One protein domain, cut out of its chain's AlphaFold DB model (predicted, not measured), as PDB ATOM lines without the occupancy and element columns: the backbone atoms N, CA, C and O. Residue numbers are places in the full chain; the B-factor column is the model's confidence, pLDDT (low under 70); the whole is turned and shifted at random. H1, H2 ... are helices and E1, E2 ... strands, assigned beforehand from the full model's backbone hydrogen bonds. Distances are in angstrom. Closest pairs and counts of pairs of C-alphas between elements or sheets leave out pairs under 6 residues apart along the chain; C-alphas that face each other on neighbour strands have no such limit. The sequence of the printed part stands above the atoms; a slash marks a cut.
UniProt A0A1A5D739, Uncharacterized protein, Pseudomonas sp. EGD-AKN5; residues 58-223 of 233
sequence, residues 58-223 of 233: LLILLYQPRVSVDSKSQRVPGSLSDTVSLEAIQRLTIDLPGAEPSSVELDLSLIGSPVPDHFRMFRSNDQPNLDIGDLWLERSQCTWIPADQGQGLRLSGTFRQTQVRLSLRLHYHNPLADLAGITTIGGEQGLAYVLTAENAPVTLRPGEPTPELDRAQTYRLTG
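Overview. This is residues 58 to 223 of the 233 residues of an uncharacterized protein of Pseudomonas sp. EGD-AKN5 (UniProt A0A1A5D739). A long, twisted antiparallel sheet folds back on itself where its longest strand, E5, turns: the first part of E5 runs with E1, E2 and E4, the second with E3, E6 and E7, and the two halves are only partly face to face. The short helix H2 sits beside the strands, near E3 and E5, while the E1 and E2 hairpin reaches to one end of the long axis, and the short helices H1 and H3 lie at the other. The printed part has 166 residues, mostly strand in class, with the named elements in the order H1 E1 E2 E3 H2 E4 E5 H3 E6 E7. The whole is compact, with a radius of gyration of the C-alphas of 17.1 A, yet elongated, spanning 60 by 34 by 26 A.

Along the chain. H1, residues 58 to 63, begins at C-alpha 58 (-22.089, 40.442, 0.939). E1, residues 66 to 77, is 34.2 A long, and E2, residues 83 to 97, 41.3 A. E3, residues 105 to 114, is 28.4 A long. H2 is residues 133 to 137 and E4 residues 140 to 144. E5, residues 152 to 173, bends by 170 degrees, and its first and last C-alphas are 13.1 A apart. H3 is residues 175 to 179, E6 residues 191 to 196, and E7, residues 219 to 222, ends at C-alpha 222 (-7.944, 31.188, 18.418).

Arrangement. The sheet is branched, and E5 has E2 and E6 on one side and E3 and E4 on the other. E1 and E2 form an antiparallel hairpin, with N 68 and O 93 2.8 A apart. E2 is antiparallel to E5, with N 94 and O 155 at 2.8 A. E4 and E5 form another hairpin, with N 141 and O 156 at 2.8 A. E5 is antiparallel to E3, with N 109 and O 169 at 3.0 A, and to E6, with N 168 and O 193 at 2.9 A. E7 is antiparallel to E3, with N 106 and O 221 at 2.9 A. H2 is on the sheet at a height over the sheet of 5.4 A, over none of the strands; the C-alphas of Leu 110 and Gly 133, the closest of E3 and H2, are 4.8 A apart. H1 only grazes the sheet with residues 62 to 63, and H3 is not on it. H1 and H3 are close but not clearly touching, their closest C-alphas, those of Leu 59 and Ala 177, 6.7 A apart. In H1, H2 and H3 every O i to N i+4 pair is within hydrogen-bond range.

Size, cuts and confidence. The two C-alphas farthest apart, those of Ser 81 and Leu 179, are 60.7 A apart. The printed part has no cut. The links E3 to H2, H3 to E6 and E6 to E7 are long. Mean pLDDT of the printed part is 86.1; residues 175 to 183 and residue 186 are under 70.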
ATOM      1  N   LEU A  58     -22.413  41.776   1.443       80.12
ATOM      2  CA  LEU A  58     -22.089  40.442   0.939       80.12
ATOM      3  C   LEU A  58     -21.156  39.692   1.892       80.12
ATOM      4  O   LEU A  58     -21.396  38.518   2.170       80.12
ATOM      5  N   LEU A  59     -20.132  40.358   2.425       77.81
ATOM      6  CA  LEU A  59     -19.223  39.757   3.398       77.81
ATOM      7  C   LEU A  59     -19.953  39.352   4.676       77.81
ATOM      8  O   LEU A  59     -19.749  38.238   5.153       77.81
ATOM      9  N   ILE A  60     -20.854  40.194   5.185       76.50
ATOM     10  CA  ILE A  60     -21.699  39.847   6.331       76.50
ATOM     11  C   ILE A  60     -22.542  38.612   6.001       76.50
ATOM     12  O   ILE A  60     -22.528  37.653   6.761       76.50
ATOM     13  N   LEU A  61     -23.221  38.571   4.852       80.81
ATOM     14  CA  LEU A  61     -24.061  37.425   4.476       80.81
ATOM     15  C   LEU A  61     -23.278  36.112   4.338       80.81
ATOM     16  O   LEU A  61     -23.798  35.044   4.667       80.81
ATOM     17  N   LEU A  62     -22.047  36.179   3.832       82.00
ATOM     18  CA  LEU A  62     -21.207  35.004   3.606       82.00
ATOM     19  C   LEU A  62     -20.535  34.516   4.889       82.00
ATOM     20  O   LEU A  62     -20.463  33.308   5.116       82.00
ATOM     21  N   TYR A  63     -20.057  35.445   5.713       82.50
ATOM     22  CA  TYR A  63     -19.212  35.149   6.864       82.50
ATOM     23  C   TYR A  63     -19.923  35.265   8.213       82.50
ATOM     24  O   TYR A  63     -19.294  35.053   9.247       82.50
ATOM     25  N   GLN A  64     -21.226  35.559   8.234       86.31
ATOM     26  CA  GLN A  64     -22.005  35.594   9.468       86.31
ATOM     27  C   GLN A  64     -21.972  34.227  10.174       86.31
ATOM     28  O   GLN A  64     -22.404  33.223   9.593       86.31
ATOM     29  N   PRO A  65     -21.525  34.184  11.444       89.12
ATOM     30  CA  PRO A  65     -21.620  33.004  12.285       89.12
ATOM     31  C   PRO A  65     -23.052  32.479  12.348       89.12
ATOM     32  O   PRO A  65     -24.005  33.219  12.623       89.12
ATOM     33  N   ARG A  66     -23.211  31.178  12.113       90.25
ATOM     34  CA  ARG A  66     -24.509  30.512  12.221       90.25
ATOM     35  C   ARG A  66     -24.571  29.794  13.549       90.25
ATOM     36  O   ARG A  66     -23.745  28.941  13.845       90.25
ATOM     37  N   VAL A  67     -25.565  30.144  14.346       93.06
ATOM     38  CA  VAL A  67     -25.783  29.536  15.654       93.06
ATOM     39  C   VAL A  67     -26.950  28.571  15.534       93.06
ATOM     40  O   VAL A  67     -27.944  28.879  14.882       93.06
ATOM     41  N   SER A  68     -26.830  27.397  16.141       92.50
ATOM     42  CA  SER A  68     -27.898  26.406  16.236       92.50
ATOM     43  C   SER A  68     -27.879  25.730  17.602       92.50
ATOM     44  O   SER A  68     -26.850  25.681  18.281       92.50
ATOM     45  N   VAL A  69     -29.043  25.249  18.028       93.88
ATOM     46  CA  VAL A  69     -29.231  24.613  19.331       93.88
ATOM     47  C   VAL A  69     -29.963  23.292  19.164       93.88
ATOM     48  O   VAL A  69     -30.919  23.213  18.396       93.88
ATOM     49  N   ASP A  70     -29.533  22.281  19.916       93.62
ATOM     50  CA  ASP A  70     -30.301  21.047  20.077       93.62
ATOM     51  C   ASP A  70     -31.062  21.120  21.401       93.62
ATOM     52  O   ASP A  70     -30.453  21.265  22.472       93.62
ATOM     53  N   SER A  71     -32.385  21.004  21.328       92.12
ATOM     54  CA  SER A  71     -33.272  20.949  22.486       92.12
ATOM     55  C   SER A  71     -33.680  19.517  22.832       92.12
ATOM     56  O   SER A  71     -33.625  18.593  22.017       92.12
ATOM     57  N   LYS A  72     -34.046  19.324  24.095       91.88
ATOM     58  CA  LYS A  72     -34.570  18.075  24.628       91.88
ATOM     59  C   LYS A  72     -35.660  18.371  25.649       91.88
ATOM     60  O   LYS A  72     -35.451  19.154  26.575       91.88
ATOM     61  N   SER A  73     -36.749  17.616  25.554       90.75
ATOM     62  CA  SER A  73     -37.799  17.610  26.564       90.75
ATOM     63  C   SER A  73     -37.292  17.043  27.892       90.75
ATOM     64  O   SER A  73     -36.829  15.896  27.976       90.75
ATOM     65  N   GLN A  74     -37.390  17.839  28.949       88.94
ATOM     66  CA  GLN A  74     -37.004  17.488  30.306       88.94
ATOM     67  C   GLN A  74     -38.204  17.574  31.242       88.94
ATOM     68  O   GLN A  74     -38.928  18.565  31.268       88.94
ATOM     69  N   ARG A  75     -38.393  16.532  32.055       89.69
ATOM     70  CA  ARG A  75     -39.424  16.523  33.095       89.69
ATOM     71  C   ARG A  75     -38.901  17.184  34.358       89.69
ATOM     72  O   ARG A  75     -37.862  16.780  34.879       89.69
ATOM     73  N   VAL A  76     -39.654  18.152  34.853       88.88
ATOM     74  CA  VAL A  76     -39.372  18.895  36.078       88.88
ATOM     75  C   VAL A  76     -40.516  18.669  37.070       88.88
ATOM     76  O   VAL A  76     -41.685  18.737  36.676       88.88
ATOM     77  N   PRO A  77     -40.221  18.401  38.352       87.75
ATOM     78  CA  PRO A  77     -41.240  18.323  39.392       87.75
ATOM     79  C   PRO A  77     -42.026  19.634  39.508       87.75
ATOM     80  O   PRO A  77     -41.452  20.713  39.639       87.75
ATOM     81  N   GLY A  78     -43.348  19.545  39.476       85.94
ATOM     82  CA  GLY A  78     -44.266  20.656  39.669       85.94
ATOM     83  C   GLY A  78     -44.647  20.850  41.135       85.94
ATOM     84  O   GLY A  78     -44.651  19.919  41.941       85.94
ATOM     85  N   SER A  79     -45.054  22.069  41.485       81.94
ATOM     86  CA  SER A  79     -45.484  22.434  42.842       81.94
ATOM     87  C   SER A  79     -46.728  21.691  43.353       81.94
ATOM     88  O   SER A  79     -47.010  21.739  44.544       81.94
ATOM     89  N   LEU A  80     -47.482  21.027  42.471       80.38
ATOM     90  CA  LEU A  80     -48.714  20.289  42.784       80.38
ATOM     91  C   LEU A  80     -48.507  18.765  42.769       80.38
ATOM     92  O   LEU A  80     -49.438  18.024  42.471       80.38
ATOM     93  N   SER A  81     -47.286  18.290  43.054       78.69
ATOM     94  CA  SER A  81     -46.892  16.869  42.937       78.69
ATOM     95  C   SER A  81     -47.089  16.262  41.538       78.69
ATOM     96  O   SER A  81     -47.160  15.048  41.385       78.69
ATOM     97  N   ASP A  82     -47.152  17.119  40.520       85.50
ATOM     98  CA  ASP A  82     -47.207  16.749  39.105       85.50
ATOM     99  C   ASP A  82     -45.803  16.829  38.475       85.50
ATOM    100  O   ASP A  82     -44.858  17.304  39.104       85.50
ATOM    101  N   THR A  83     -45.641  16.389  37.231       86.56
ATOM    102  CA  THR A  83     -44.422  16.574  36.435       86.56
ATOM    103  C   THR A  83     -44.722  17.389  35.187       86.56
ATOM    104  O   THR A  83     -45.543  16.991  34.365       86.56
ATOM    105  N   VAL A  84     -44.012  18.500  35.007       87.56
ATOM    106  CA  VAL A  84     -44.133  19.360  33.825       87.56
ATOM    107  C   VAL A  84     -43.008  19.023  32.855       87.56
ATOM    108  O   VAL A  84     -41.861  18.872  33.270       87.56
ATOM    109  N   SER A  85     -43.324  18.883  31.569       88.19
ATOM    110  CA  SER A  85     -42.306  18.715  30.525       88.19
ATOM    111  C   SER A  85     -41.948  20.085  29.954       88.19
ATOM    112  O   SER A  85     -42.840  20.815  29.530       88.19
ATOM    113  N   LEU A  86     -40.664  20.432  29.980       88.62
ATOM    114  CA  LEU A  86     -40.120  21.679  29.446       88.62
ATOM    115  C   LEU A  86     -39.093  21.355  28.368       88.62
ATOM    116  O   LEU A  86     -38.262  20.466  28.558       88.62
ATOM    117  N   GLU A  87     -39.114  22.092  27.263       91.69
ATOM    118  CA  GLU A  87     -38.034  22.023  26.284       91.69
ATOM    119  C   GLU A  87     -36.819  22.785  26.807       91.69
ATOM    120  O   GLU A  87     -36.916  23.938  27.231       91.69
ATOM    121  N   ALA A  88     -35.661  22.128  26.794       92.06
ATOM    122  CA  ALA A  88     -34.427  22.703  27.297       92.06
ATOM    123  C   ALA A  88     -33.268  22.469  26.328       92.06
ATOM    124  O   ALA A  88     -33.135  21.407  25.725       92.06
ATOM    125  N   ILE A  89     -32.403  23.466  26.193       93.69
ATOM    126  CA  ILE A  89     -31.229  23.444  25.328       93.69
ATOM    127  C   ILE A  89     -30.167  22.545  25.960       93.69
ATOM    128  O   ILE A  89     -29.701  22.783  27.078       93.69
ATOM    129  N   GLN A  90     -29.766  21.510  25.226       94.12
ATOM    130  CA  GLN A  90     -28.739  20.561  25.640       94.12
ATOM    131  C   GLN A  90     -27.387  20.852  24.983       94.12
ATOM    132  O   GLN A  90     -26.339  20.655  25.607       94.12
ATOM    133  N   ARG A  91     -27.394  21.292  23.722       94.62
ATOM    134  CA  ARG A  91     -26.181  21.538  22.935       94.62
ATOM    135  C   ARG A  91     -26.280  22.872  22.211       94.62
ATOM    136  O   ARG A  91     -27.344  23.226  21.713       94.62
ATOM    137  N   LEU A  92     -25.148  23.563  22.137       95.38
ATOM    138  CA  LEU A  92     -24.936  24.749  21.312       95.38
ATOM    139  C   LEU A  92     -23.911  24.412  20.229       95.38
ATOM    140  O   LEU A  92     -22.871  23.815  20.525       95.38
ATOM    141  N   THR A  93     -24.212  24.809  18.998       94.69
ATOM    142  CA  THR A  93     -23.336  24.664  17.837       94.69
ATOM    143  C   THR A  93     -23.187  26.020  17.157       94.69
ATOM    144  O   THR A  93     -24.177  26.696  16.875       94.69
ATOM    145  N   ILE A  94     -21.944  26.418  16.906       94.25
ATOM    146  CA  ILE A  94     -21.555  27.674  16.272       94.25
ATOM    147  C   ILE A  94     -20.729  27.323  15.038       94.25
ATOM    148  O   ILE A  94     -19.633  26.773  15.151       94.25
ATOM    149  N   ASP A  95     -21.257  27.653  13.869       92.62
ATOM    150  CA  ASP A  95     -20.580  27.478  12.594       92.62
ATOM    151  C   ASP A  95     -19.962  28.807  12.167       92.62
ATOM    152  O   ASP A  95     -20.649  29.825  12.048       92.62
ATOM    153  N   LEU A  96     -18.657  28.773  11.925       90.94
ATOM    154  CA  LEU A  96     -17.830  29.877  11.463       90.94
ATOM    155  C   LEU A  96     -17.488  29.631   9.988       90.94
ATOM    156  O   LEU A  96     -16.498  28.951   9.683       90.94
ATOM    157  N   PRO A  97     -18.324  30.116   9.053       87.50
ATOM    158  CA  PRO A  97     -18.068  29.943   7.631       87.50
ATOM    159  C   PRO A  97     -16.751  30.619   7.232       87.50
ATOM    160  O   PRO A  97     -16.431  31.722   7.679       87.50
ATOM    161  N   GLY A  98     -15.974  29.930   6.397       83.31
ATOM    162  CA  GLY A  98     -14.689  30.409   5.883       83.31
ATOM    163  C   GLY A  98     -13.581  30.587   6.924       83.31
ATOM    164  O   GLY A  98     -12.544  31.144   6.583       83.31
ATOM    165  N   ALA A  99     -13.783  30.141   8.167       86.06
ATOM    166  CA  ALA A  99     -12.747  30.188   9.191       86.06
ATOM    167  C   ALA A  99     -11.618  29.200   8.878       86.06
ATOM    168  O   ALA A  99     -11.871  28.025   8.598       86.06
ATOM    169  N   GLU A 100     -10.379  29.668   9.004       85.38
ATOM    170  CA  GLU A 100      -9.173  28.847   8.940       85.38
ATOM    171  C   GLU A 100      -8.475  28.855  10.311       85.38
ATOM    172  O   GLU A 100      -8.314  29.931  10.891       85.38
ATOM    173  N   PRO A 101      -8.027  27.699  10.842       83.38
ATOM    174  CA  PRO A 101      -7.403  27.623  12.163       83.38
ATOM    175  C   PRO A 101      -6.217  28.575  12.353       83.38
ATOM    176  O   PRO A 101      -6.029  29.098  13.442       83.38
ATOM    177  N   SER A 102      -5.424  28.837  11.313       82.81
ATOM    178  CA  SER A 102      -4.212  29.664  11.410       82.81
ATOM    179  C   SER A 102      -4.465  31.157  11.606       82.81
ATOM    180  O   SER A 102      -3.562  31.856  12.055       82.81
ATOM    181  N   SER A 103      -5.646  31.662  11.249       82.44
ATOM    182  CA  SER A 103      -5.924  33.107  11.223       82.44
ATOM    183  C   SER A 103      -7.250  33.493  11.866       82.44
ATOM    184  O   SER A 103      -7.641  34.655  11.806       82.44
ATOM    185  N   VAL A 104      -7.985  32.529  12.418       86.50
ATOM    186  CA  VAL A 104      -9.281  32.793  13.035       86.50
ATOM    187  C   VAL A 104      -9.120  33.355  14.442       86.50
ATOM    188  O   VAL A 104      -8.433  32.775  15.286       86.50
ATOM    189  N   GLU A 105      -9.840  34.439  14.708       89.25
ATOM    190  CA  GLU A 105     -10.063  34.941  16.056       89.25
ATOM    191  C   GLU A 105     -11.564  35.128  16.298       89.25
ATOM    192  O   GLU A 105     -12.302  35.647  15.454       89.25
ATOM    193  N   LEU A 106     -12.028  34.654  17.449       91.00
ATOM    194  CA  LEU A 106     -13.418  34.755  17.867       91.00
ATOM    195  C   LEU A 106     -13.479  35.114  19.345       91.00
ATOM    196  O   LEU A 106     -13.066  34.316  20.182       91.00
ATOM    197  N   ASP A 107     -14.081  36.251  19.672       92.62
ATOM    198  CA  ASP A 107     -14.422  36.558  21.059       92.62
ATOM    199  C   ASP A 107     -15.856  36.121  21.358       92.62
ATOM    200  O   ASP A 107     -16.803  36.530  20.679       92.62
ATOM    201  N   LEU A 108     -16.011  35.290  22.385       94.00
ATOM    202  CA  LEU A 108     -17.278  34.695  22.791       94.00
ATOM    203  C   LEU A 108     -17.659  35.148  24.200       94.00
ATOM    204  O   LEU A 108     -16.873  35.010  25.132       94.00
ATOM    205  N   SER A 109     -18.897  35.602  24.372       94.19
ATOM    206  CA  SER A 109     -19.507  35.840  25.687       94.19
ATOM    207  C   SER A 109     -20.820  35.073  25.761       94.19
ATOM    208  O   SER A 109     -21.657  35.202  24.865       94.19
ATOM    209  N   LEU A 110     -21.014  34.264  26.804       94.75
ATOM    210  CA  LEU A 110     -22.152  33.347  26.896       94.75
ATOM    211  C   LEU A 110     -22.776  33.358  28.290       94.75
ATOM    212  O   LEU A 110     -22.137  33.032  29.288       94.75
ATOM    213  N   ILE A 111     -24.070  33.653  28.320       94.31
ATOM    214  CA  ILE A 111     -24.902  33.626  29.518       94.31
ATOM    215  C   ILE A 111     -26.032  32.627  29.316       94.31
ATOM    216  O   ILE A 111     -26.652  32.591  28.254       94.31
ATOM    217  N   GLY A 112     -26.327  31.840  30.348       92.19
ATOM    218  CA  GLY A 112     -27.443  30.905  30.346       92.19
ATOM    219  C   GLY A 112     -28.324  31.013  31.581       92.19
ATOM    220  O   GLY A 112     -27.864  31.378  32.664       92.19
ATOM    221  N   SER A 113     -29.597  30.670  31.396       92.31
ATOM    222  CA  SER A 113     -30.550  30.428  32.475       92.31
ATOM    223  C   SER A 113     -30.822  28.924  32.569       92.31
ATOM    224  O   SER A 113     -31.348  28.349  31.604       92.31
ATOM    225  N   PRO A 114     -30.477  28.259  33.685       91.50
ATOM    226  CA  PRO A 114     -30.668  26.823  33.819       91.50
ATOM    227  C   PRO A 114     -32.146  26.444  33.952       91.50
ATOM    228  O   PRO A 114     -32.984  27.240  34.377       91.50
ATOM    229  N   VAL A 115     -32.467  25.185  33.645       88.75
ATOM    230  CA  VAL A 115     -33.787  24.616  33.962       88.75
ATOM    231  C   VAL A 115     -34.024  24.669  35.477       88.75
ATOM    232  O   VAL A 115     -33.146  24.243  36.233       88.75
ATOM    233  N   PRO A 116     -35.185  25.172  35.940       87.56
ATOM    234  CA  PRO A 116     -35.487  25.245  37.361       87.56
ATOM    235  C   PRO A 116     -35.619  23.851  37.976       87.56
ATOM    236  O   PRO A 116     -36.213  22.958  37.377       87.56
ATOM    237  N   ASP A 117     -35.150  23.687  39.214       86.19
ATOM    238  CA  ASP A 117     -35.269  22.411  39.936       86.19
ATOM    239  C   ASP A 117     -36.729  22.005  40.187       86.19
ATOM    240  O   ASP A 117     -37.050  20.822  40.252       86.19
ATOM    241  N   HIS A 118     -37.611  22.995  40.361       85.69
ATOM    242  CA  HIS A 118     -39.040  22.799  40.595       85.69
ATOM    243  C   HIS A 118     -39.847  23.847  39.834       85.69
ATOM    244  O   HIS A 118     -39.608  25.048  39.983       85.69
ATOM    245  N   PHE A 119     -40.854  23.398  39.089       84.75
ATOM    246  CA  PHE A 119     -41.778  24.269  38.380       84.75
ATOM    247  C   PHE A 119     -42.867  24.789  39.324       84.75
ATOM    248  O   PHE A 119     -43.612  24.031  39.950       84.75
ATOM    249  N   ARG A 120     -42.978  26.110  39.418       84.50
ATOM    250  CA  ARG A 120     -43.941  26.833  40.247       84.50
ATOM    251  C   ARG A 120     -45.015  27.428  39.342       84.50
ATOM    252  O   ARG A 120     -44.738  28.334  38.568       84.50
ATOM    253  N   MET A 121     -46.254  26.955  39.468       75.12
ATOM    254  CA  MET A 121     -47.366  27.411  38.617       75.12
ATOM    255  C   MET A 121     -47.781  28.871  38.886       75.12
ATOM    256  O   MET A 121     -48.203  29.572  37.975       75.12
ATOM    257  N   PHE A 122     -47.634  29.344  40.128       78.81
ATOM    258  CA  PHE A 122     -48.081  30.680  40.562       78.81
ATOM    259  C   PHE A 122     -46.928  31.633  40.917       78.81
ATOM    260  O   PHE A 122     -47.140  32.639  41.594       78.81
ATOM    261  N   ARG A 123     -45.689  31.308  40.526       81.38
ATOM    262  CA  ARG A 123     -44.506  32.162  40.726       81.38
ATOM    263  C   ARG A 123     -43.607  32.129  39.498       81.38
ATOM    264  O   ARG A 123     -43.696  31.203  38.703       81.38
ATOM    265  N   SER A 124     -42.726  33.124  39.378       80.19
ATOM    266  CA  SER A 124     -41.673  33.092  38.361       80.19
ATOM    267  C   SER A 124     -40.787  31.852  38.555       80.19
ATOM    268  O   SER A 124     -40.454  31.465  39.686       80.19
ATOM    269  N   ASN A 125     -40.465  31.236  37.421       80.56
ATOM    270  CA  ASN A 125     -39.549  30.109  37.278       80.56
ATOM    271  C   ASN A 125     -38.196  30.553  36.712       80.56
ATOM    272  O   ASN A 125     -37.376  29.701  36.373       80.56
ATOM    273  N   ASP A 126     -37.978  31.866  36.608       78.56
ATOM    274  CA  ASP A 126     -36.746  32.428  36.078       78.56
ATOM    275  C   ASP A 126     -35.612  32.135  37.054       78.56
ATOM    276  O   ASP A 126     -35.645  32.518  38.229       78.56
ATOM    277  N   GLN A 127     -34.615  31.414  36.558       83.38
ATOM    278  CA  GLN A 127     -33.365  31.200  37.264       83.38
ATOM    279  C   GLN A 127     -32.413  32.359  36.963       83.38
ATOM    280  O   GLN A 127     -32.509  32.967  35.891       83.38
ATOM    281  N   PRO A 128     -31.496  32.690  37.891       84.62
ATOM    282  CA  PRO A 128     -30.516  33.731  37.645       84.62
ATOM    283  C   PRO A 128     -29.700  33.393  36.398       84.62
ATOM    284  O   PRO A 128     -29.279  32.254  36.198       84.62
ATOM    285  N   ASN A 129     -29.485  34.412  35.575       87.44
ATOM    286  CA  ASN A 129     -28.616  34.328  34.417       87.44
ATOM    287  C   ASN A 129     -27.165  34.254  34.894       87.44
ATOM    288  O   ASN A 129     -26.709  35.110  35.655       87.44
ATOM    289  N   LEU A 130     -26.466  33.200  34.484       90.75
ATOM    290  CA  LEU A 130     -25.099  32.907  34.899       90.75
ATOM    291  C   LEU A 130     -24.184  32.896  33.680       90.75
ATOM    292  O   LEU A 130     -24.573  32.422  32.610       90.75
ATOM    293  N   ASP A 131     -22.961  33.389  33.859       91.75
ATOM    294  CA  ASP A 131     -21.898  33.164  32.886       91.75
ATOM    295  C   ASP A 131     -21.545  31.675  32.893       91.75
ATOM    296  O   ASP A 131     -21.180  31.106  33.924       91.75
ATOM    297  N   ILE A 132     -21.727  31.039  31.741       93.00
ATOM    298  CA  ILE A 132     -21.453  29.614  31.540       93.00
ATOM    299  C   ILE A 132     -20.461  29.397  30.395       93.00
ATOM    300  O   ILE A 132     -20.341  28.273  29.906       93.00
ATOM    301  N   GLY A 133     -19.778  30.460  29.952       92.00
ATOM    302  CA  GLY A 133     -18.857  30.416  28.820       92.00
ATOM    303  C   GLY A 133     -17.726  29.421  29.047       92.00
ATOM    304  O   GLY A 133     -17.585  28.488  28.261       92.00
ATOM    305  N   ASP A 134     -17.006  29.543  30.163       93.25
ATOM    306  CA  ASP A 134     -15.901  28.644  30.525       93.25
ATOM    307  C   ASP A 134     -16.356  27.176  30.616       93.25
ATOM    308  O   ASP A 134     -15.839  26.293  29.931       93.25
ATOM    309  N   LEU A 135     -17.440  26.927  31.362       92.75
ATOM    310  CA  LEU A 135     -18.017  25.589  31.553       92.75
ATOM    311  C   LEU A 135     -18.455  24.928  30.239       92.75
ATOM    312  O   LEU A 135     -18.428  23.699  30.109       92.75
ATOM    313  N   TRP A 136     -18.930  25.724  29.279       94.56
ATOM    314  CA  TRP A 136     -19.284  25.230  27.955       94.56
ATOM    315  C   TRP A 136     -18.039  24.987  27.096       94.56
ATOM    316  O   TRP A 136     -17.961  23.944  26.443       94.56
ATOM    317  N   LEU A 137     -17.053  25.891  27.137       93.25
ATOM    318  CA  LEU A 137     -15.796  25.781  26.395       93.25
ATOM    319  C   LEU A 137     -14.991  24.540  26.791       93.25
ATOM    320  O   LEU A 137     -14.487  23.853  25.902       93.25
ATOM    321  N   GLU A 138     -14.961  24.169  28.076       92.06
ATOM    322  CA  GLU A 138     -14.359  22.912  28.559       92.06
ATOM    323  C   GLU A 138     -14.923  21.659  27.864       92.06
ATOM    324  O   GLU A 138     -14.233  20.651  27.696       92.06
ATOM    325  N   ARG A 139     -16.203  21.699  27.473       91.81
ATOM    326  CA  ARG A 139     -16.929  20.591  26.829       91.81
ATOM    327  C   ARG A 139     -17.159  20.833  25.340       91.81
ATOM    328  O   ARG A 139     -17.919  20.087  24.712       91.81
ATOM    329  N   SER A 140     -16.551  21.883  24.801       92.69
ATOM    330  CA  SER A 140     -16.638  22.233  23.396       92.69
ATOM    331  C   SER A 140     -15.604  21.453  22.588       92.69
ATOM    332  O   SER A 140     -14.533  21.075  23.066       92.69
ATOM    333  N   GLN A 141     -15.950  21.173  21.342       92.88
ATOM    334  CA  GLN A 141     -15.072  20.552  20.369       92.88
ATOM    335  C   GLN A 141     -15.170  21.312  19.052       92.88
ATOM    336  O   GLN A 141     -16.268  21.639  18.589       92.88
ATOM    337  N   CYS A 142     -14.012  21.565  18.451       92.31
ATOM    338  CA  CYS A 142     -13.915  22.112  17.110       92.31
ATOM    339  C   CYS A 142     -13.774  20.972  16.098       92.31
ATOM    340  O   CYS A 142     -12.997  20.030  16.280       92.31
ATOM    341  N   THR A 143     -14.560  21.061  15.036       92.81
ATOM    342  CA  THR A 143     -14.582  20.136  13.902       92.81
ATOM    343  C   THR A 143     -14.687  20.940  12.618       92.81
ATOM    344  O   THR A 143     -15.120  22.089  12.638       92.81
ATOM    345  N   TRP A 144     -14.309  20.352  11.489       91.38
ATOM    346  CA  TRP A 144     -14.583  20.967  10.196       91.38
ATOM    347  C   TRP A 144     -16.082  20.938   9.898       91.38
ATOM    348  O   TRP A 144     -16.759  19.946  10.183       91.38
ATOM    349  N   ILE A 145     -16.597  22.014   9.299       89.44
ATOM    350  CA  ILE A 145     -17.934  21.984   8.703       89.44
ATOM    351  C   ILE A 145     -17.912  20.928   7.581       89.44
ATOM    352  O   ILE A 145     -17.006  20.957   6.743       89.44
ATOM    353  N   PRO A 146     -18.870  19.983   7.558       87.00
ATOM    354  CA  PRO A 146     -18.978  19.006   6.482       87.00
ATOM    355  C   PRO A 146     -19.049  19.671   5.102       87.00
ATOM    356  O   PRO A 146     -19.751  20.667   4.926       87.00
ATOM    357  N   ALA A 147     -18.350  19.107   4.112       80.31
ATOM    358  CA  ALA A 147     -18.194  19.718   2.786       80.31
ATOM    359  C   ALA A 147     -19.520  19.930   2.024       80.31
ATOM    360  O   ALA A 147     -19.588  20.766   1.126       80.31
ATOM    361  N   ASP A 148     -20.574  19.194   2.378       81.56
ATOM    362  CA  ASP A 148     -21.942  19.349   1.868       81.56
ATOM    363  C   ASP A 148     -22.690  20.549   2.478       81.56
ATOM    364  O   ASP A 148     -23.645  21.046   1.882       81.56
ATOM    365  N   GLN A 149     -22.261  21.028   3.649       80.62
ATOM    366  CA  GLN A 149     -22.881  22.127   4.402       80.62
ATOM    367  C   GLN A 149     -22.111  23.447   4.269       80.62
ATOM    368  O   GLN A 149     -22.685  24.518   4.480       80.62
ATOM    369  N   GLY A 150     -20.828  23.383   3.911       80.69
ATOM    370  CA  GLY A 150     -19.982  24.546   3.682       80.69
ATOM    371  C   GLY A 150     -18.513  24.266   3.979       80.69
ATOM    372  O   GLY A 150     -18.103  23.130   4.192       80.69
ATOM    373  N   GLN A 151     -17.716  25.331   3.993       84.69
ATOM    374  CA  GLN A 151     -16.323  25.300   4.430       84.69
ATOM    375  C   GLN A 151     -16.159  26.209   5.645       84.69
ATOM    376  O   GLN A 151     -16.786  27.268   5.714       84.69
ATOM    377  N   GLY A 152     -15.315  25.797   6.588       89.19
ATOM    378  CA  GLY A 152     -15.025  26.542   7.810       89.19
ATOM    379  C   GLY A 152     -15.017  25.650   9.044       89.19
ATOM    380  O   GLY A 152     -14.956  24.421   8.945       89.19
ATOM    381  N   LEU A 153     -15.103  26.277  10.211       91.56
ATOM    382  CA  LEU A 153     -15.005  25.603  11.501       91.56
ATOM    383  C   LEU A 153     -16.364  25.526  12.184       91.56
ATOM    384  O   LEU A 153     -17.156  26.460  12.142       91.56
ATOM    385  N   ARG A 154     -16.622  24.403  12.844       93.62
ATOM    386  CA  ARG A 154     -17.801  24.154  13.669       93.62
ATOM    387  C   ARG A 154     -17.353  23.927  15.100       93.62
ATOM    388  O   ARG A 154     -16.709  22.918  15.395       93.62
ATOM    389  N   LEU A 155     -17.747  24.832  15.986       93.81
ATOM    390  CA  LEU A 155     -17.581  24.697  17.424       93.81
ATOM    391  C   LEU A 155     -18.885  24.163  18.020       93.81
ATOM    392  O   LEU A 155     -19.928  24.803  17.931       93.81
ATOM    393  N   SER A 156     -18.848  22.979  18.620       94.38
ATOM    394  CA  SER A 156     -20.032  22.344  19.211       94.38
ATOM    395  C   SER A 156     -19.755  21.913  20.640       94.38
ATOM    396  O   SER A 156     -18.683  21.391  20.927       94.38
ATOM    397  N   GLY A 157     -20.706  22.105  21.550       93.19
ATOM    398  CA  GLY A 157     -20.510  21.767  22.959       93.19
ATOM    399  C   GLY A 157     -21.817  21.485  23.686       93.19
ATOM    400  O   GLY A 157     -22.840  22.127  23.438       93.19
ATOM    401  N   THR A 158     -21.788  20.499  24.582       94.44
ATOM    402  CA  THR A 158     -22.942  20.148  25.433       94.44
ATOM    403  C   THR A 158     -22.885  20.871  26.767       94.44
ATOM    404  O   THR A 158     -21.831  20.887  27.406       94.44
ATOM    405  N   PHE A 159     -24.026  21.363  27.237       92.44
ATOM    406  CA  PHE A 159     -24.125  21.944  28.569       92.44
ATOM    407  C   PHE A 159     -24.155  20.861  29.651       92.44
ATOM    408  O   PHE A 159     -24.734  19.789  29.474       92.44
ATOM    409  N   ARG A 160     -23.519  21.149  30.793       88.31
ATOM    410  CA  ARG A 160     -23.527  20.268  31.973       88.31
ATOM    411  C   ARG A 160     -24.927  20.170  32.582       88.31
ATOM    412  O   ARG A 160     -25.379  19.085  32.930       88.31
ATOM    413  N   GLN A 161     -25.589  21.317  32.669       88.75
ATOM    414  CA  GLN A 161     -26.995  21.472  33.011       88.75
ATOM    415  C   GLN A 161     -27.695  22.080  31.802       88.75
ATOM    416  O   GLN A 161     -27.172  23.005  31.189       88.75
ATOM    417  N   THR A 162     -28.851  21.548  31.439       91.62
ATOM    418  CA  THR A 162     -29.679  22.062  30.346       91.62
ATOM    419  C   THR A 162     -30.154  23.486  30.637       91.62
ATOM    420  O   THR A 162     -30.372  23.868  31.791       91.62
ATOM    421  N   GLN A 163     -30.293  24.281  29.580       92.38
ATOM    422  CA  GLN A 163     -30.570  25.715  29.670       92.38
ATOM    423  C   GLN A 163     -31.936  26.024  29.057       92.38
ATOM    424  O   GLN A 163     -32.270  25.505  27.998       92.38
ATOM    425  N   VAL A 164     -32.738  26.868  29.696       90.75
ATOM    426  CA  VAL A 164     -34.030  27.324  29.147       90.75
ATOM    427  C   VAL A 164     -33.803  28.429  28.120       90.75
ATOM    428  O   VAL A 164     -34.446  28.471  27.068       90.75
ATOM    429  N   ARG A 165     -32.852  29.317  28.421       91.50
ATOM    430  CA  ARG A 165     -32.508  30.479  27.609       91.50
ATOM    431  C   ARG A 165     -31.001  30.674  27.589       91.50
ATOM    432  O   ARG A 165     -30.345  30.481  28.609       91.50
ATOM    433  N   LEU A 166     -30.483  31.096  26.442       93.19
ATOM    434  CA  LEU A 166     -29.103  31.531  26.279       93.19
ATOM    435  C   LEU A 166     -29.068  32.924  25.656       93.19
ATOM    436  O   LEU A 166     -29.856  33.235  24.760       93.19
ATOM    437  N   SER A 167     -28.107  33.718  26.099       93.75
ATOM    438  CA  SER A 167     -27.695  34.964  25.470       93.75
ATOM    439  C   SER A 167     -26.238  34.786  25.053       93.75
ATOM    440  O   SER A 167     -25.407  34.409  25.878       93.75
ATOM    441  N   LEU A 168     -25.923  35.027  23.785       94.06
ATOM    442  CA  LEU A 168     -24.595  34.806  23.209       94.06
ATOM    443  C   LEU A 168     -24.145  36.063  22.465       94.06
ATOM    444  O   LEU A 168     -24.925  36.613  21.696       94.06
ATOM    445  N   ARG A 169     -22.894  36.490  22.643       93.75
ATOM    446  CA  ARG A 169     -22.245  37.517  21.816       93.75
ATOM    447  C   ARG A 169     -21.016  36.924  21.143       93.75
ATOM    448  O   ARG A 169     -20.233  36.245  21.804       93.75
ATOM    449  N   LEU A 170     -20.871  37.180  19.847       92.00
ATOM    450  CA  LEU A 170     -19.764  36.713  19.020       92.00
ATOM    451  C   LEU A 170     -19.117  37.898  18.305       92.00
ATOM    452  O   LEU A 170     -19.784  38.580  17.528       92.00
ATOM    453  N   HIS A 171     -17.818  38.103  18.506       89.94
ATOM    454  CA  HIS A 171     -17.011  38.981  17.657       89.94
ATOM    455  C   HIS A 171     -16.156  38.096  16.773       89.94
ATOM    456  O   HIS A 171     -15.123  37.584  17.197       89.94
ATOM    457  N   TYR A 172     -16.647  37.850  15.564       87.19
ATOM    458  CA  TYR A 172     -15.931  37.034  14.602       87.19
ATOM    459  C   TYR A 172     -15.051  37.923  13.733       87.19
ATOM    460  O   TYR A 172     -15.547  38.789  13.002       87.19
ATOM    461  N   HIS A 173     -13.751  37.685  13.830       83.19
ATOM    462  CA  HIS A 173     -12.742  38.362  13.046       83.19
ATOM    463  C   HIS A 173     -12.338  37.475  11.870       83.19
ATOM    464  O   HIS A 173     -11.929  36.324  12.043       83.19
ATOM    465  N   ASN A 174     -12.495  38.007  10.660       74.50
ATOM    466  CA  ASN A 174     -12.138  37.311   9.435       74.50
ATOM    467  C   ASN A 174     -11.118  38.161   8.666       74.50
ATOM    468  O   ASN A 174     -11.440  39.299   8.323       74.50
ATOM    469  N   PRO A 175      -9.938  37.620   8.317       68.56
ATOM    470  CA  PRO A 175      -8.907  38.378   7.608       68.56
ATOM    471  C   PRO A 175      -9.372  38.904   6.239       68.56
ATOM    472  O   PRO A 175      -8.863  39.909   5.753       68.56
ATOM    473  N   LEU A 176     -10.361  38.269   5.599       67.94
ATOM    474  CA  LEU A 176     -10.954  38.783   4.360       67.94
ATOM    475  C   LEU A 176     -11.871  39.988   4.603       67.94
ATOM    476  O   LEU A 176     -11.981  40.847   3.729       67.94
ATOM    477  N   ALA A 177     -12.514  40.056   5.770       66.81
ATOM    478  CA  ALA A 177     -13.302  41.214   6.177       66.81
ATOM    479  C   ALA A 177     -12.385  42.404   6.506       66.81
ATOM    480  O   ALA A 177     -12.664  43.525   6.081       66.81
ATOM    481  N   ASP A 178     -11.229  42.150   7.120       66.81
ATOM    482  CA  ASP A 178     -10.217  43.180   7.378       66.81
ATOM    483  C   ASP A 178      -9.693  43.839   6.106       66.81
ATOM    484  O   ASP A 178      -9.541  45.059   6.051       66.81
ATOM    485  N   LEU A 179      -9.451  43.048   5.056       64.69
ATOM    486  CA  LEU A 179      -9.038  43.572   3.751       64.69
ATOM    487  C   LEU A 179     -10.096  44.501   3.131       64.69
ATOM    488  O   LEU A 179      -9.755  45.353   2.310       64.69
ATOM    489  N   ALA A 180     -11.361  44.354   3.530       61.59
ATOM    490  CA  ALA A 180     -12.467  45.222   3.142       61.59
ATOM    491  C   ALA A 180     -12.619  46.461   4.045       61.59
ATOM    492  O   ALA A 180     -13.436  47.328   3.751       61.59
ATOM    493  N   GLY A 181     -11.847  46.561   5.132       61.44
ATOM    494  CA  GLY A 181     -12.003  47.591   6.161       61.44
ATOM    495  C   GLY A 181     -13.071  47.266   7.213       61.44
ATOM    496  O   GLY A 181     -13.411  48.136   8.014       61.44
ATOM    497  N   ILE A 182     -13.587  46.032   7.240       65.00
ATOM    498  CA  ILE A 182     -14.544  45.547   8.241       65.00
ATOM    499  C   ILE A 182     -13.776  44.746   9.289       65.00
ATOM    500  O   ILE A 182     -13.433  43.589   9.076       65.00
ATOM    501  N   THR A 183     -13.554  45.341  10.453       64.12
ATOM    502  CA  THR A 183     -12.771  44.720  11.533       64.12
ATOM    503  C   THR A 183     -13.468  43.529  12.196       64.12
ATOM    504  O   THR A 183     -12.825  42.619  12.719       64.12
ATOM    505  N   THR A 184     -14.802  43.517  12.240       70.25
ATOM    506  CA  THR A 184     -15.579  42.463  12.906       70.25
ATOM    507  C   THR A 184     -16.929  42.288  12.229       70.25
ATOM    508  O   THR A 184     -17.658  43.255  11.988       70.25
ATOM    509  N   ILE A 185     -17.300  41.036  11.957       71.88
ATOM    510  CA  ILE A 185     -18.628  40.709  11.437       71.88
ATOM    511  C   ILE A 185     -19.665  41.010  12.532       71.88
ATOM    512  O   ILE A 185     -19.666  40.370  13.582       71.88
ATOM    513  N   GLY A 186     -20.532  42.003  12.295       65.62
ATOM    514  CA  GLY A 186     -21.472  42.547  13.292       65.62
ATOM    515  C   GLY A 186     -21.138  43.954  13.803       65.62
ATOM    516  O   GLY A 186     -21.933  44.532  14.542       65.62
ATOM    517  N   GLY A 187     -20.008  44.530  13.381       74.38
ATOM    518  CA  GLY A 187     -19.535  45.835  13.847       74.38
ATOM    519  C   GLY A 187     -18.877  45.765  15.227       74.38
ATOM    520  O   GLY A 187     -18.566  44.687  15.727       74.38
ATOM    521  N   GLU A 188     -18.676  46.922  15.861       72.69
ATOM    522  CA  GLU A 188     -17.911  47.038  17.118       72.69
ATOM    523  C   GLU A 188     -18.524  46.288  18.310       72.69
ATOM    524  O   GLU A 188     -17.820  45.968  19.260       72.69
ATOM    525  N   GLN A 189     -19.832  46.024  18.278       74.81
ATOM    526  CA  GLN A 189     -20.554  45.320  19.347       74.81
ATOM    527  C   GLN A 189     -20.681  43.806  19.088       74.81
ATOM    528  O   GLN A 189     -21.284  43.089  19.892       74.81
ATOM    529  N   GLY A 190     -20.157  43.331  17.952       83.44
ATOM    530  CA  GLY A 190     -20.308  41.954  17.502       83.44
ATOM    531  C   GLY A 190     -21.763  41.567  17.218       83.44
ATOM    532  O   GLY A 190     -22.683  42.385  17.204       83.44
ATOM    533  N   LEU A 191     -21.979  40.277  16.980       88.44
ATOM    534  CA  LEU A 191     -23.302  39.702  16.774       88.44
ATOM    535  C   LEU A 191     -23.828  39.127  18.083       88.44
ATOM    536  O   LEU A 191     -23.228  38.217  18.656       88.44
ATOM    537  N   ALA A 192     -24.972  39.633  18.536       91.56
ATOM    538  CA  ALA A 192     -25.653  39.118  19.714       91.56
ATOM    539  C   ALA A 192     -26.855  38.249  19.320       91.56
ATOM    540  O   ALA A 192     -27.612  38.580  18.409       91.56
ATOM    541  N   TYR A 193     -27.040  37.143  20.029       91.38
ATOM    542  CA  TYR A 193     -28.092  36.165  19.801       91.38
ATOM    543  C   TYR A 193     -28.830  35.868  21.099       91.38
ATOM    544  O   TYR A 193     -28.221  35.736  22.163       91.38
ATOM    545  N   VAL A 194     -30.143  35.688  20.991       92.25
ATOM    546  CA  VAL A 194     -30.970  35.097  22.044       92.25
ATOM    547  C   VAL A 194     -31.500  33.765  21.538       92.25
ATOM    548  O   VAL A 194     -32.098  33.684  20.464       92.25
ATOM    549  N   LEU A 195     -31.263  32.716  22.320       91.25
ATOM    550  CA  LEU A 195     -31.620  31.342  21.990       91.25
ATOM    551  C   LEU A 195     -32.604  30.834  23.044       91.25
ATOM    552  O   LEU A 195     -32.352  30.951  24.246       91.25
ATOM    553  N   THR A 196     -33.709  30.250  22.597       89.81
ATOM    554  CA  THR A 196     -34.647  29.505  23.446       89.81
ATOM    555  C   THR A 196     -34.841  28.116  22.853       89.81
ATOM    556  O   THR A 196     -34.622  27.915  21.663       89.81
ATOM    557  N   ALA A 197     -35.234  27.138  23.670       83.81
ATOM    558  CA  ALA A 197     -35.374  25.754  23.207       83.81
ATOM    559  C   ALA A 197     -36.467  25.558  22.134       83.81
ATOM    560  O   ALA A 197     -36.429  24.579  21.389       83.81
ATOM    561  N   GLU A 198     -37.434  26.477  22.072       79.94
ATOM    562  CA  GLU A 198     -38.618  26.389  21.208       79.94
ATOM    563  C   GLU A 198     -38.482  27.176  19.900       79.94
ATOM    564  O   GLU A 198     -39.138  26.847  18.912       79.94
ATOM    565  N   ASN A 199     -37.645  28.218  19.878       83.06
ATOM    566  CA  ASN A 199     -37.563  29.145  18.754       83.06
ATOM    567  C   ASN A 199     -36.220  29.043  18.041       83.06
ATOM    568  O   ASN A 199     -35.188  28.729  18.633       83.06
ATOM    569  N   ALA A 200     -36.235  29.395  16.756       82.50
ATOM    570  CA  ALA A 200     -35.003  29.600  16.019       82.50
ATOM    571  C   ALA A 200     -34.158  30.711  16.684       82.50
ATOM    572  O   ALA A 200     -34.723  31.674  17.212       82.50
ATOM    573  N   PRO A 201     -32.821  30.607  16.631       87.44
ATOM    574  CA  PRO A 201     -31.904  31.636  17.109       87.44
ATOM    575  C   PRO A 201     -32.257  33.027  16.577       87.44
ATOM    576  O   PRO A 201     -32.265  33.253  15.366       87.44
ATOM    577  N   VAL A 202     -32.530  33.971  17.478       87.12
ATOM    578  CA  VAL A 202     -32.860  35.350  17.105       87.12
ATOM    579  C   VAL A 202     -31.596  36.189  17.186       87.12
ATOM    580  O   VAL A 202     -30.997  36.300  18.254       87.12
ATOM    581  N   THR A 203     -31.189  36.779  16.061       87.50
ATOM    582  CA  THR A 203     -30.088  37.755  16.033       87.50
ATOM    583  C   THR A 203     -30.626  39.112  16.471       87.50
ATOM    584  O   THR A 203     -31.614  39.592  15.909       87.50
ATOM    585  N   LEU A 204     -30.001  39.714  17.478       84.25
ATOM    586  CA  LEU A 204     -30.360  41.036  17.977       84.25
ATOM    587  C   LEU A 204     -29.872  42.118  17.020       84.25
ATOM    588  O   LEU A 204     -28.848  41.970  16.347       84.25
ATOM    589  N   ARG A 205     -30.623  43.216  16.946       81.44
ATOM    590  CA  ARG A 205     -30.257  44.331  16.069       81.44
ATOM    591  C   ARG A 205     -29.073  45.101  16.660       81.44
ATOM    592  O   ARG A 205     -28.987  45.236  17.883       81.44
ATOM    593  N   PRO A 206     -28.201  45.681  15.815       72.94
ATOM    594  CA  PRO A 206     -27.163  46.587  16.290       72.94
ATOM    595  C   PRO A 206     -27.768  47.716  17.140       72.94
ATOM    596  O   PRO A 206     -28.695  48.397  16.700       72.94
ATOM    597  N   GLY A 207     -27.255  47.896  18.360       71.50
ATOM    598  CA  GLY A 207     -27.717  48.920  19.307       71.50
ATOM    599  C   GLY A 207     -28.832  48.488  20.267       71.50
ATOM    600  O   GLY A 207     -29.220  49.284  21.122       71.50
ATOM    601  N   GLU A 208     -29.339  47.253  20.181       80.38
ATOM    602  CA  GLU A 208     -30.230  46.730  21.221       80.38
ATOM    603  C   GLU A 208     -29.464  46.520  22.543       80.38
ATOM    604  O   GLU A 208     -28.390  45.906  22.553       80.38
ATOM    605  N   PRO A 209     -29.990  47.023  23.678       77.00
ATOM    606  CA  PRO A 209     -29.296  46.935  24.953       77.00
ATOM    607  C   PRO A 209     -29.201  45.477  25.404       77.00
ATOM    608  O   PRO A 209     -30.205  44.771  25.509       77.00
ATOM    609  N   THR A 210     -27.988  45.042  25.724       84.31
ATOM    610  CA  THR A 210     -27.688  43.670  26.151       84.31
ATOM    611  C   THR A 210     -26.940  43.684  27.490       84.31
ATOM    612  O   THR A 210     -25.821  43.184  27.594       84.31
ATOM    613  N   PRO A 211     -27.580  44.213  28.557       82.31
ATOM    614  CA  PRO A 211     -26.920  44.538  29.827       82.31
ATOM    615  C   PRO A 211     -26.343  43.322  30.553       82.31
ATOM    616  O   PRO A 211     -25.460  43.461  31.395       82.31
ATOM    617  N   GLU A 212     -26.873  42.134  30.270       84.56
ATOM    618  CA  GLU A 212     -26.346  40.882  30.800       84.56
ATOM    619  C   GLU A 212     -25.022  40.541  30.118       84.56
ATOM    620  O   GLU A 212     -24.023  40.345  30.798       84.56
ATOM    621  N   LEU A 213     -24.993  40.556  28.780       86.25
ATOM    622  CA  LEU A 213     -23.799  40.251  27.987       86.25
ATOM    623  C   LEU A 213     -22.687  41.283  28.187       86.25
ATOM    624  O   LEU A 213     -21.522  40.915  28.154       86.25
ATOM    625  N   ASP A 214     -23.033  42.539  28.472       86.00
ATOM    626  CA  ASP A 214     -22.053  43.582  28.810       86.00
ATOM    627  C   ASP A 214     -21.314  43.309  30.130       86.00
ATOM    628  O   ASP A 214     -20.257  43.885  30.384       86.00
ATOM    629  N   ARG A 215     -21.874  42.449  30.988       85.12
ATOM    630  CA  ARG A 215     -21.274  42.025  32.260       85.12
ATOM    631  C   ARG A 215     -20.650  40.632  32.191       85.12
ATOM    632  O   ARG A 215     -19.992  40.243  33.154       85.12
ATOM    633  N   ALA A 216     -20.890  39.883  31.115       88.69
ATOM    634  CA  ALA A 216     -20.295  38.567  30.927       88.69
ATOM    635  C   ALA A 216     -18.793  38.672  30.689       88.69
ATOM    636  O   ALA A 216     -18.280  39.660  30.163       88.69
ATOM    637  N   GLN A 217     -18.098  37.601  31.041       91.94
ATOM    638  CA  GLN A 217     -16.719  37.408  30.669       91.94
ATOM    639  C   GLN A 217     -16.625  37.116  29.168       91.94
ATOM    640  O   GLN A 217     -17.415  36.363  28.592       91.94
ATOM    641  N   THR A 218     -15.636  37.736  28.533       92.25
ATOM    642  CA  THR A 218     -15.312  37.506  27.129       92.25
ATOM    643  C   THR A 218     -14.149  36.532  27.039       92.25
ATOM    644  O   THR A 218     -13.085  36.761  27.619       92.25
ATOM    645  N   TYR A 219     -14.354  35.446  26.303       92.38
ATOM    646  CA  TYR A 219     -13.374  34.397  26.072       92.38
ATOM    647  C   TYR A 219     -12.851  34.511  24.645       92.38
ATOM    648  O   TYR A 219     -13.614  34.361  23.690       92.38
ATOM    649  N   ARG A 220     -11.548  34.764  24.504       92.56
ATOM    650  CA  ARG A 220     -10.884  34.844  23.201       92.56
ATOM    651  C   ARG A 220     -10.494  33.456  22.714       92.56
ATOM    652  O   ARG A 220      -9.726  32.746  23.367       92.56
ATOM    653  N   LEU A 221     -11.009  33.077  21.554       91.06
ATOM    654  CA  LEU A 221     -10.803  31.783  20.917       91.06
ATOM    655  C   LEU A 221      -9.961  31.973  19.652       91.06
ATOM    656  O   LEU A 221     -10.272  32.804  18.803       91.06
ATOM    657  N   THR A 222      -8.897  31.191  19.531       89.38
ATOM    658  CA  THR A 222      -7.944  31.188  18.418       89.38
ATOM    659  C   THR A 222      -7.638  29.748  18.003       89.38
ATOM    660  O   THR A 222      -8.026  28.781  18.673       89.38
ATOM    661  N   GLY A 223      -6.916  29.577  16.895       82.69
ATOM    662  CA  GLY A 223      -6.443  28.262  16.454       82.69
ATOM    663  C   GLY A 223      -5.545  27.525  17.445       82.69
ATOM    664  O   GLY A 223      -5.395  26.313  17.333       82.69
TER     665      GLY A 223